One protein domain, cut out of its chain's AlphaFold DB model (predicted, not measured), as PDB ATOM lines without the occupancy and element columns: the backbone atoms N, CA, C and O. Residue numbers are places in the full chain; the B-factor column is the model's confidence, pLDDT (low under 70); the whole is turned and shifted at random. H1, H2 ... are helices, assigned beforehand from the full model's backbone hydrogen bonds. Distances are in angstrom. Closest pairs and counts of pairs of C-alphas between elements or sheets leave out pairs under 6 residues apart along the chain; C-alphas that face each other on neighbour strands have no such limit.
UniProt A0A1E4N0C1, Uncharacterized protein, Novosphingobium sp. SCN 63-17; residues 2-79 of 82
ATOM      1  N   THR A   2     174.640 159.225 194.109       74.12
ATOM      2  CA  THR A   2     175.106 159.468 192.726       74.12
ATOM      3  C   THR A   2     173.974 159.470 191.691       74.12
ATOM      4  O   THR A   2     173.927 160.344 190.831       74.12
ATOM      5  N   ALA A   3     173.005 158.557 191.835       80.38
ATOM      6  CA  ALA A   3     171.830 158.481 190.963       80.38
ATOM      7  C   ALA A   3     170.990 159.774 190.994       80.38
ATOM      8  O   ALA A   3     170.655 160.315 189.944       80.38
ATOM      9  N   VAL A   4     170.749 160.337 192.184       85.06
ATOM     10  CA  VAL A   4     170.009 161.603 192.357       85.06
ATOM     11  C   VAL A   4     170.729 162.772 191.673       85.06
ATOM     12  O   VAL A   4     170.094 163.548 190.964       85.06
ATOM     13  N   ARG A   5     172.064 162.865 191.790       84.56
ATOM     14  CA  ARG A   5     172.854 163.905 191.101       84.56
ATOM     15  C   ARG A   5     172.789 163.773 189.579       84.56
ATOM     16  O   ARG A   5     172.673 164.778 188.885       84.56
ATOM     17  N   SER A   6     172.828 162.544 189.058       85.50
ATOM     18  CA  SER A   6     172.718 162.294 187.614       85.50
ATOM     19  C   SER A   6     171.344 162.679 187.053       85.50
ATOM     20  O   SER A   6     171.255 163.201 185.940       85.50
ATOM     21  N   LEU A   7     170.286 162.489 187.848       89.69
ATOM     22  CA  LEU A   7     168.924 162.857 187.483       89.69
ATOM     23  C   LEU A   7     168.755 164.383 187.459       89.69
ATOM     24  O   LEU A   7     168.262 164.920 186.473       89.69
ATOM     25  N   LEU A   8     169.258 165.086 188.480       90.00
ATOM     26  CA  LEU A   8     169.250 166.553 188.539       90.00
ATOM     27  C   LEU A   8     170.034 167.182 187.378       90.00
ATOM     28  O   LEU A   8     169.529 168.083 186.718       90.00
ATOM     29  N   ALA A   9     171.216 166.655 187.048       88.19
ATOM     30  CA  ALA A   9     172.002 167.130 185.904       88.19
ATOM     31  C   ALA A   9     171.309 166.886 184.549       88.19
ATOM     32  O   ALA A   9     171.576 167.581 183.564       88.19
ATOM     33  N   ARG A  10     170.439 165.872 184.465       84.88
ATOM     34  CA  ARG A  10     169.619 165.607 183.278       84.88
ATOM     35  C   ARG A  10     168.427 166.560 183.208       84.88
ATOM     36  O   ARG A  10     168.174 167.092 182.136       84.88
ATOM     37  N   VAL A  11     167.751 166.814 184.329       87.19
ATOM     38  CA  VAL A  11     166.667 167.806 184.421       87.19
ATOM     39  C   VAL A  11     167.185 169.198 184.072       87.19
ATOM     40  O   VAL A  11     166.627 169.829 183.187       87.19
ATOM     41  N   GLN A  12     168.318 169.622 184.633       85.19
ATOM     42  CA  GLN A  12     168.923 170.921 184.331       85.19
ATOM     43  C   GLN A  12     169.258 171.081 182.839       85.19
ATOM     44  O   GLN A  12     168.995 172.129 182.257       85.19
ATOM     45  N   ARG A  13     169.787 170.034 182.187       78.69
ATOM     46  CA  ARG A  13     170.009 170.043 180.730       78.69
ATOM     47  C   ARG A  13     168.709 170.138 179.939       78.69
ATOM     48  O   ARG A  13     168.677 170.829 178.929       78.69
ATOM     49  N   LEU A  14     167.654 169.453 180.377       79.44
ATOM     50  CA  LEU A  14     166.340 169.519 179.734       79.44
ATOM     51  C   LEU A  14     165.689 170.892 179.922       79.44
ATOM     52  O   LEU A  14     165.106 171.407 178.980       79.44
ATOM     53  N   GLU A  15     165.825 171.514 181.091       79.62
ATOM     54  CA  GLU A  15     165.340 172.872 181.356       79.62
ATOM     55  C   GLU A  15     166.105 173.921 180.540       79.62
ATOM     56  O   GLU A  15     165.498 174.805 179.937       79.62
ATOM     57  N   GLN A  16     167.429 173.775 180.430       70.75
ATOM     58  CA  GLN A  16     168.256 174.601 179.548       70.75
ATOM     59  C   GLN A  16     167.879 174.415 178.073       70.75
ATOM     60  O   GLN A  16     167.749 175.399 177.353       70.75
ATOM     61  N   ALA A  17     167.642 173.175 177.634       64.81
ATOM     62  CA  ALA A  17     167.205 172.869 176.271       64.81
ATOM     63  C   ALA A  17     165.758 173.310 175.980       64.81
ATOM     64  O   ALA A  17     165.394 173.495 174.823       64.81
ATOM     65  N   ARG A  18     164.930 173.481 177.019       58.94
ATOM     66  CA  ARG A  18     163.541 173.953 176.914       58.94
ATOM     67  C   ARG A  18     163.441 175.475 176.828       58.94
ATOM     68  O   ARG A  18     162.385 175.994 176.477       58.94
ATOM     69  N   THR A  19     164.525 176.192 177.123       62.91
ATOM     70  CA  THR A  19     164.589 177.627 176.853       62.91
ATOM     71  C   THR A  19     164.738 177.796 175.349       62.91
ATOM     72  O   THR A  19     165.783 177.455 174.794       62.91
ATOM     73  N   ALA A  20     163.684 178.282 174.686       61.19
ATOM     74  CA  ALA A  20     163.771 178.647 173.278       61.19
ATOM     75  C   ALA A  20     164.989 179.568 173.108       61.19
ATOM     76  O   ALA A  20     165.152 180.503 173.907       61.19
ATOM     77  N   PRO A  21     165.894 179.281 172.157       69.62
ATOM     78  CA  PRO A  21     167.046 180.134 171.961       69.62
ATOM     79  C   PRO A  21     166.531 181.549 171.676       69.62
ATOM     80  O   PRO A  21     165.580 181.735 170.919       69.62
ATOM     81  N   ARG A  22     167.112 182.529 172.366       79.31
ATOM     82  CA  ARG A  22     166.756 183.937 172.210       79.31
ATOM     83  C   ARG A  22     167.613 184.550 171.124       79.31
ATOM     84  O   ARG A  22     168.827 184.321 171.102       79.31
ATOM     85  N   SER A  23     166.997 185.351 170.266       85.88
ATOM     86  CA  SER A  23     167.759 186.135 169.298       85.88
ATOM     87  C   SER A  23     168.635 187.173 170.024       85.88
ATOM     88  O   SER A  23     168.344 187.533 171.171       85.88
ATOM     89  N   PRO A  24     169.693 187.709 169.387       87.25
ATOM     90  CA  PRO A  24     170.479 188.805 169.961       87.25
ATOM     91  C   PRO A  24     169.628 190.000 170.386       87.25
ATOM     92  O   PRO A  24     169.891 190.610 171.419       87.25
ATOM     93  N   PHE A  25     168.589 190.307 169.608       92.19
ATOM     94  CA  PHE A  25     167.705 191.433 169.877       92.19
ATOM     95  C   PHE A  25     166.857 191.186 171.120       92.19
ATOM     96  O   PHE A  25     166.757 192.054 171.976       92.19
ATOM     97  N   GLU A  26     166.318 189.980 171.283       91.06
ATOM     98  CA  GLU A  26     165.583 189.615 172.498       91.06
ATOM     99  C   GLU A  26     166.488 189.588 173.733       91.06
ATOM    100  O   GLU A  26     166.053 189.932 174.829       91.06
ATOM    101  N   ALA A  27     167.752 189.186 173.571       87.69
ATOM    102  CA  ALA A  27     168.713 189.150 174.665       87.69
ATOM    103  C   ALA A  27     169.150 190.555 175.119       87.69
ATOM    104  O   ALA A  27     169.286 190.774 176.320       87.69
ATOM    105  N   ALA A  28     169.373 191.484 174.183       90.38
ATOM    106  CA  ALA A  28     169.888 192.823 174.480       90.38
ATOM    107  C   ALA A  28     168.788 193.873 174.717       90.38
ATOM    108  O   ALA A  28     168.938 194.719 175.592       90.38
ATOM    109  N   TYR A  29     167.677 193.797 173.980       93.62
ATOM    110  CA  TYR A  29     166.602 194.801 173.977       93.62
ATOM    111  C   TYR A  29     165.281 194.268 174.549       93.62
ATOM    112  O   TYR A  29     164.298 194.997 174.643       93.62
ATOM    113  N   GLY A  30     165.216 192.984 174.911       92.19
ATOM    114  CA  GLY A  30     163.996 192.325 175.390       92.19
ATOM    115  C   GLY A  30     163.037 191.900 174.275       92.19
ATOM    116  O   GLY A  30     162.348 190.893 174.425       92.19
ATOM    117  N   SER A  31     163.025 192.602 173.140       93.19
ATOM    118  CA  SER A  31     162.291 192.223 171.930       93.19
ATOM    119  C   SER A  31     162.899 192.864 170.679       93.19
ATOM    120  O   SER A  31     163.650 193.838 170.759       93.19
ATOM    121  N   PHE A  32     162.545 192.343 169.501       94.75
ATOM    122  CA  PHE A  32     162.915 192.983 168.238       94.75
ATOM    123  C   PHE A  32     162.233 194.346 168.050       94.75
ATOM    124  O   PHE A  32     162.842 195.264 167.510       94.75
ATOM    125  N   ASP A  33     160.993 194.507 168.515       96.50
ATOM    126  CA  ASP A  33     160.266 195.771 168.361       96.50
ATOM    127  C   ASP A  33     160.858 196.893 169.222       96.50
ATOM    128  O   ASP A  33     160.899 198.038 168.777       96.50
ATOM    129  N   ALA A  34     161.386 196.577 170.412       96.94
ATOM    130  CA  ALA A  34     162.107 197.548 171.236       96.94
ATOM    131  C   ALA A  34     163.368 198.059 170.519       96.94
ATOM    132  O   ALA A  34     163.580 199.267 170.418       96.94
ATOM    133  N   PHE A  35     164.145 197.142 169.934       97.06
ATOM    134  CA  PHE A  35     165.276 197.485 169.072       97.06
ATOM    135  C   PHE A  35     164.842 198.339 167.867       97.06
ATOM    136  O   PHE A  35     165.448 199.370 167.581       97.06
ATOM    137  N   ALA A  36     163.769 197.950 167.174       97.19
ATOM    138  CA  ALA A  36     163.260 198.684 166.017       97.19
ATOM    139  C   ALA A  36     162.812 200.112 166.376       97.19
ATOM    140  O   ALA A  36     163.062 201.036 165.604       97.19
ATOM    141  N   GLY A  37     162.193 200.303 167.546       97.50
ATOM    142  CA  GLY A  37     161.811 201.622 168.051       97.50
ATOM    143  C   GLY A  37     163.019 202.522 168.317       97.50
ATOM    144  O   GLY A  37     163.017 203.687 167.919       97.50
ATOM    145  N   GLU A  38     164.084 201.983 168.915       97.31
ATOM    146  CA  GLU A  38     165.338 202.720 169.122       97.31
ATOM    147  C   GLU A  38     165.997 203.113 167.791       97.31
ATOM    148  O   GLU A  38     166.447 204.248 167.623       97.31
ATOM    149  N   VAL A  39     166.004 202.208 166.807       97.19
ATOM    150  CA  VAL A  39     166.498 202.504 165.454       97.19
ATOM    151  C   VAL A  39     165.693 203.632 164.809       97.19
ATOM    152  O   VAL A  39     166.282 204.561 164.263       97.19
ATOM    153  N   GLN A  40     164.361 203.585 164.888       96.50
ATOM    154  CA  GLN A  40     163.498 204.630 164.332       96.50
ATOM    155  C   GLN A  40     163.729 205.989 165.001       96.50
ATOM    156  O   GLN A  40     163.790 207.002 164.307       96.50
ATOM    157  N   ALA A  41     163.919 206.020 166.322       97.50
ATOM    158  CA  ALA A  41     164.261 207.247 167.037       97.50
ATOM    159  C   ALA A  41     165.603 207.829 166.560       97.50
ATOM    160  O   ALA A  41     165.726 209.035 166.362       97.50
ATOM    161  N   ASN A  42     166.599 206.978 166.309       97.19
ATOM    162  CA  ASN A  42     167.898 207.404 165.792       97.19
ATOM    163  C   ASN A  42     167.852 207.862 164.327       97.19
ATOM    164  O   ASN A  42     168.585 208.780 163.967       97.19
ATOM    165  N   VAL A  43     166.972 207.291 163.499       97.50
ATOM    166  CA  VAL A  43     166.682 207.829 162.159       97.50
ATOM    167  C   VAL A  43     166.058 209.221 162.273       97.50
ATOM    168  O   VAL A  43     166.535 210.158 161.643       97.50
ATOM    169  N   ALA A  44     165.041 209.385 163.125       96.44
ATOM    170  CA  ALA A  44     164.372 210.673 163.321       96.44
ATOM    171  C   ALA A  44     165.320 211.768 163.845       96.44
ATOM    172  O   ALA A  44     165.169 212.936 163.498       96.44
ATOM    173  N   ASN A  45     166.322 211.387 164.641       96.75
ATOM    174  CA  ASN A  45     167.346 212.291 165.162       96.75
ATOM    175  C   ASN A  45     168.517 212.531 164.187       96.75
ATOM    176  O   ASN A  45     169.447 213.257 164.531       96.75
ATOM    177  N   GLY A  46     168.501 211.922 162.997       97.00
ATOM    178  CA  GLY A  46     169.559 212.057 161.990       97.00
ATOM    179  C   GLY A  46     170.851 211.295 162.304       97.00
ATOM    180  O   GLY A  46     171.852 211.485 161.619       97.00
ATOM    181  N   THR A  47     170.852 210.432 163.323       97.81
ATOM    182  CA  THR A  47     171.994 209.561 163.654       97.81
ATOM    183  C   THR A  47     172.183 208.473 162.595       97.81
ATOM    184  O   THR A  47     173.313 208.089 162.292       97.81
ATOM    185  N   TYR A  48     171.082 207.963 162.038       97.06
ATOM    186  CA  TYR A  48     171.079 206.960 160.972       97.06
ATOM    187  C   TYR A  48     170.517 207.544 159.679       97.06
ATOM    188  O   TYR A  48     169.612 208.376 159.718       97.06
ATOM    189  N   ASP A  49     171.032 207.083 158.534       96.81
ATOM    190  CA  ASP A  49     170.520 207.500 157.227       96.81
ATOM    191  C   ASP A  49     169.071 207.022 157.045       96.81
ATOM    192  O   ASP A  49     168.741 205.846 157.228       96.81
ATOM    193  N   GLU A  50     168.197 207.958 156.688       96.62
ATOM    194  CA  GLU A  50     166.757 207.733 156.567       96.62
ATOM    195  C   GLU A  50     166.363 206.822 155.396       96.62
ATOM    196  O   GLU A  50     165.283 206.229 155.417       96.62
ATOM    197  N   ARG A  51     167.219 206.692 154.378       95.25
ATOM    198  CA  ARG A  51     166.957 205.900 153.168       95.25
ATOM    199  C   ARG A  51     167.452 204.473 153.340       95.25
ATOM    200  O   ARG A  51     166.734 203.532 153.001       95.25
ATOM    201  N   ASP A  52     168.644 204.311 153.904       96.44
ATOM    202  CA  ASP A  52     169.287 203.004 154.042       96.44
ATOM    203  C   ASP A  52     168.788 202.234 155.269       96.44
ATOM    204  O   ASP A  52     168.561 201.019 155.206       96.44
ATOM    205  N   MET A  53     168.568 202.914 156.398       96.94
ATOM    206  CA  MET A  53     168.244 202.235 157.652       96.94
ATOM    207  C   MET A  53     166.932 201.424 157.611       96.94
ATOM    208  O   MET A  53     166.912 200.321 158.168       96.94
ATOM    209  N   PRO A  54     165.853 201.855 156.923       94.62
ATOM    210  CA  PRO A  54     164.662 201.022 156.744       94.62
ATOM    211  C   PRO A  54     164.941 199.690 156.033       94.62
ATOM    212  O   PRO A  54     164.363 198.660 156.400       94.62
ATOM    213  N   LEU A  55     165.844 199.675 155.046       96.69
ATOM    214  CA  LEU A  55     166.240 198.449 154.348       96.69
ATOM    215  C   LEU A  55     166.997 197.513 155.294       96.69
ATOM    216  O   LEU A  55     166.664 196.328 155.388       96.69
ATOM    217  N   VAL A  56     167.967 198.052 156.037       96.25
ATOM    218  CA  VAL A  56     168.730 197.292 157.038       96.25
ATOM    219  C   VAL A  56     167.791 196.702 158.092       96.25
ATOM    220  O   VAL A  56     167.862 195.507 158.378       96.25
ATOM    221  N   LEU A  57     166.857 197.498 158.620       96.56
ATOM    222  CA  LEU A  57     165.904 197.050 159.634       96.56
ATOM    223  C   LEU A  57     165.005 195.914 159.120       96.56
ATOM    224  O   LEU A  57     164.752 194.956 159.850       96.56
ATOM    225  N   ASN A  58     164.569 195.971 157.858       96.31
ATOM    226  CA  ASN A  58     163.804 194.890 157.232       96.31
ATOM    227  C   ASN A  58     164.620 193.598 157.070       96.31
ATOM    228  O   ASN A  58     164.101 192.510 157.334       96.31
ATOM    229  N   CYS A  59     165.894 193.696 156.684       95.56
ATOM    230  CA  CYS A  59     166.795 192.543 156.626       95.56
ATOM    231  C   CYS A  59     166.984 191.905 158.009       95.56
ATOM    232  O   CYS A  59     166.887 190.686 158.142       95.56
ATOM    233  N   LEU A  60     167.184 192.720 159.048       94.81
ATOM    234  CA  LEU A  60     167.310 192.239 160.426       94.81
ATOM    235  C   LEU A  60     166.009 191.615 160.943       94.81
ATOM    236  O   LEU A  60     166.060 190.600 161.635       94.81
ATOM    237  N   ARG A  61     164.848 192.171 160.566       95.00
ATOM    238  CA  ARG A  61     163.533 191.616 160.912       95.00
ATOM    239  C   ARG A  61     163.361 190.216 160.337       95.00
ATOM    240  O   ARG A  61     162.973 189.318 161.074       95.00
ATOM    241  N   ARG A  62     163.707 190.024 159.057       93.94
ATOM    242  CA  ARG A  62     163.710 188.701 158.411       93.94
ATOM    243  C   ARG A  62     164.687 187.745 159.077       93.94
ATOM    244  O   ARG A  62     164.322 186.638 159.441       93.94
ATOM    245  N   TRP A  63     165.920 188.191 159.307       90.62
ATOM    246  CA  TRP A  63     166.923 187.373 159.982       90.62
ATOM    247  C   TRP A  63     166.453 186.904 161.368       90.62
ATOM    248  O   TRP A  63     166.673 185.746 161.723       90.62
ATOM    249  N   HIS A  64     165.763 187.773 162.116       90.81
ATOM    250  CA  HIS A  64     165.133 187.454 163.395       90.81
ATOM    251  C   HIS A  64     163.968 186.462 163.260       90.81
ATOM    252  O   HIS A  64     163.994 185.436 163.945       90.81
ATOM    253  N   SER A  65     162.986 186.749 162.394       90.75
ATOM    254  CA  SER A  65     161.773 185.934 162.221       90.75
ATOM    255  C   SER A  65     162.074 184.540 161.695       90.75
ATOM    256  O   SER A  65     161.487 183.563 162.149       90.75
ATOM    257  N   ASP A  66     163.024 184.451 160.770       89.81
ATOM    258  CA  ASP A  66     163.374 183.207 160.094       89.81
ATOM    259  C   ASP A  66     164.277 182.328 160.976       89.81
ATOM    260  O   ASP A  66     164.653 181.223 160.589       89.81
ATOM    261  N   GLY A  67     164.673 182.816 162.160       86.12
ATOM    262  CA  GLY A  67     165.531 182.082 163.087       86.12
ATOM    263  C   GLY A  67     166.960 181.873 162.578       86.12
ATOM    264  O   GLY A  67     167.729 181.148 163.209       86.12
ATOM    265  N   VAL A  68     167.341 182.506 161.459       84.50
ATOM    266  CA  VAL A  68     168.631 182.308 160.769       84.50
ATOM    267  C   VAL A  68     169.806 182.662 161.669       84.50
ATOM    268  O   VAL A  68     170.872 182.060 161.548       84.50
ATOM    269  N   TRP A  69     169.609 183.579 162.617       82.81
ATOM    270  CA  TRP A  69     170.590 183.865 163.657       82.81
ATOM    271  C   TRP A  69     171.046 182.585 164.358       82.81
ATOM    272  O   TRP A  69     172.241 182.400 164.517       82.81
ATOM    273  N   GLY A  70     170.163 181.626 164.648       78.25
ATOM    274  CA  GLY A  70     170.509 180.374 165.331       78.25
ATOM    275  C   GLY A  70     171.579 179.520 164.633       78.25
ATOM    276  O   GLY A  70     172.223 178.711 165.297       78.25
ATOM    277  N   LEU A  71     171.817 179.727 163.332       75.31
ATOM    278  CA  LEU A  71     172.841 179.027 162.543       75.31
ATOM    279  C   LEU A  71     174.267 179.571 162.750       75.31
ATOM    280  O   LEU A  71     175.227 178.987 162.250       75.31
ATOM    281  N   TRP A  72     174.413 180.704 163.436       70.75
ATOM    282  CA  TRP A  72     175.662 181.464 163.486       70.75
ATOM    283  C   TRP A  72     176.329 181.452 164.867       70.75
ATOM    284  O   TRP A  72     177.020 182.399 165.199       70.75
ATOM    285  N   ARG A  73     176.136 180.438 165.722       66.56
ATOM    286  CA  ARG A  73     176.647 180.483 167.109       66.56
ATOM    287  C   ARG A  73     177.727 179.435 167.399       66.56
ATOM    288  O   ARG A  73     177.404 178.297 167.731       66.56
ATOM    289  N   ARG A  74     178.999 179.860 167.433       64.62
ATOM    290  CA  ARG A  74     180.141 179.073 167.942       64.62
ATOM    291  C   ARG A  74     180.859 179.831 169.057       64.62
ATOM    292  O   ARG A  74     181.224 180.981 168.877       64.62
ATOM    293  N   ASP A  75     181.028 179.218 170.228       66.31
ATOM    294  CA  ASP A  75     181.805 179.781 171.352       66.31
ATOM    295  C   ASP A  75     181.458 181.235 171.747       66.31
ATOM    296  O   ASP A  75     182.290 181.971 172.271       66.31
ATOM    297  N   ARG A  76     180.185 181.632 171.571       60.19
ATOM    298  CA  ARG A  76     179.653 182.998 171.797       60.19
ATOM    299  C   ARG A  76     180.100 184.055 170.775       60.19
ATOM    300  O   ARG A  76     179.786 185.224 170.971       60.19
ATOM    301  N   ILE A  77     180.744 183.649 169.686       63.72
ATOM    302  CA  ILE A  77     181.026 184.482 168.517       63.72
ATOM    303  C   ILE A  77     179.986 184.165 167.434       63.72
ATOM    304  O   ILE A  77     179.573 183.010 167.269       63.72
ATOM    305  N   TRP A  78     179.520 185.208 166.739       64.50
ATOM    306  CA  TRP A  78     178.552 185.072 165.654       64.50
ATOM    307  C   TRP A  78     179.256 184.712 164.335       64.50
ATOM    308  O   TRP A  78     179.567 185.582 163.529       64.50
ATOM    309  N   GLU A  79     179.526 183.423 164.134       64.06
ATOM    310  CA  GLU A  79     180.179 182.843 162.952       64.06
ATOM    311  C   GLU A  79     179.350 181.674 162.412       64.06
ATOM    312  O   GLU A  79     178.762 180.918 163.186       64.06
TER     313      GLU A  79
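Overview. This is residues 2 to 79 of the 82 residues of an uncharacterized protein of Novosphingobium sp. SCN 63-17 (UniProt A0A1E4N0C1). A helical hairpin of H3 and H4, two helices side by side and running opposite ways, makes the main part of the body, and a single long helix, H1, sticks out as an arm beyond the end of the hairpin away from its turn. The short helix H2 meets H3 at a corner at that end of the hairpin, and the short helix H5 follows H4 there, with residues 72 to 77 sticking out as a small loop of their own. The printed part has 78 residues with five named helices, in the order H1, H2, H3, H4, H5, and no named strand; its class is all helix. The whole is extended, with a radius of gyration of the C-alphas of 18.0 A, and it spans 61 by 21 by 19 A, a rod whose length includes the arm.

Arrangement. H1, residues 2 to 18, touches no helix, and residues 2 to 20, of which 2 to 18 belong to H1, stand free. A tight link of 5 residues leads to H2, residues 24 to 29, and H1 and H2 are apart. H2 touches H3, residues 32 to 44, only at the corner by their tight link of 2 residues, and H3 does so with residues 32 to 35 alone. The closest C-alphas of H2 and H3 are those of Phe 25 and Phe 32, 5.3 A apart. Their lines stand at a steep tilt of 65 degrees, and they run the same way. A short link of 8 residues then leads from H3 to H4, residues 53 to 65, and H3 and H4 form a helical hairpin. They touch, with 6 pairs of C-alphas within 8 A; the closest are those of Ala 36 and Leu 57, 7.1 A apart. Their lines stand at a shallow tilt of 3 degrees, opposite ways, with their centres 11.7 A apart. H2 and H4 are near each other, with 5 pairs of C-alphas within 10 A. H5, residues 68 to 72, follows H4 after a tight link of 2 residues; the two are close but not clearly touching, and their closest C-alphas, those of Trp 63 and Trp 69, are 6.3 A apart. H2 and H5 are only just apart, their closest C-alphas being 8.0 A from each other. After H5, residues 73 to 74 pair with residues 77 to 78, antiparallel. In H1, H2, H3 and H4 every pair of O i and N i+4 is within hydrogen-bond range; in H5 it is 0 of 1, while 2 of 2 pairs of O i and N i+3 are within range.

Along the chain. H1 begins at C-alpha 2, at (175.106, 159.468, 192.726), and with 17 residues it is the longest helix, 24.4 A from first to last C-alpha. H2 is 8.2 A long. H3 begins at C-alpha 32, at (162.915, 192.983, 168.238), and is 18.4 A long. H4 is 18.1 A long. H5 is 7.6 A long and ends at C-alpha 72, at (175.662, 181.464, 163.486).

Size, cuts and confidence. The two C-alphas farthest apart are those of Thr 2 and Arg 51, 61.5 A. Without the stretches that stand free, residues 2 to 20 and 72 to 77, the body has 53 residues and spans 33 by 19 by 18 A. The printed part runs from residue 2 to residue 79 of a chain of 82 residues and has no cut, and no link between its helices is long. The mean pLDDT of the printed part is 86.3, and the model's confidence is under 70 in residues 17 to 21 and 73 to 79.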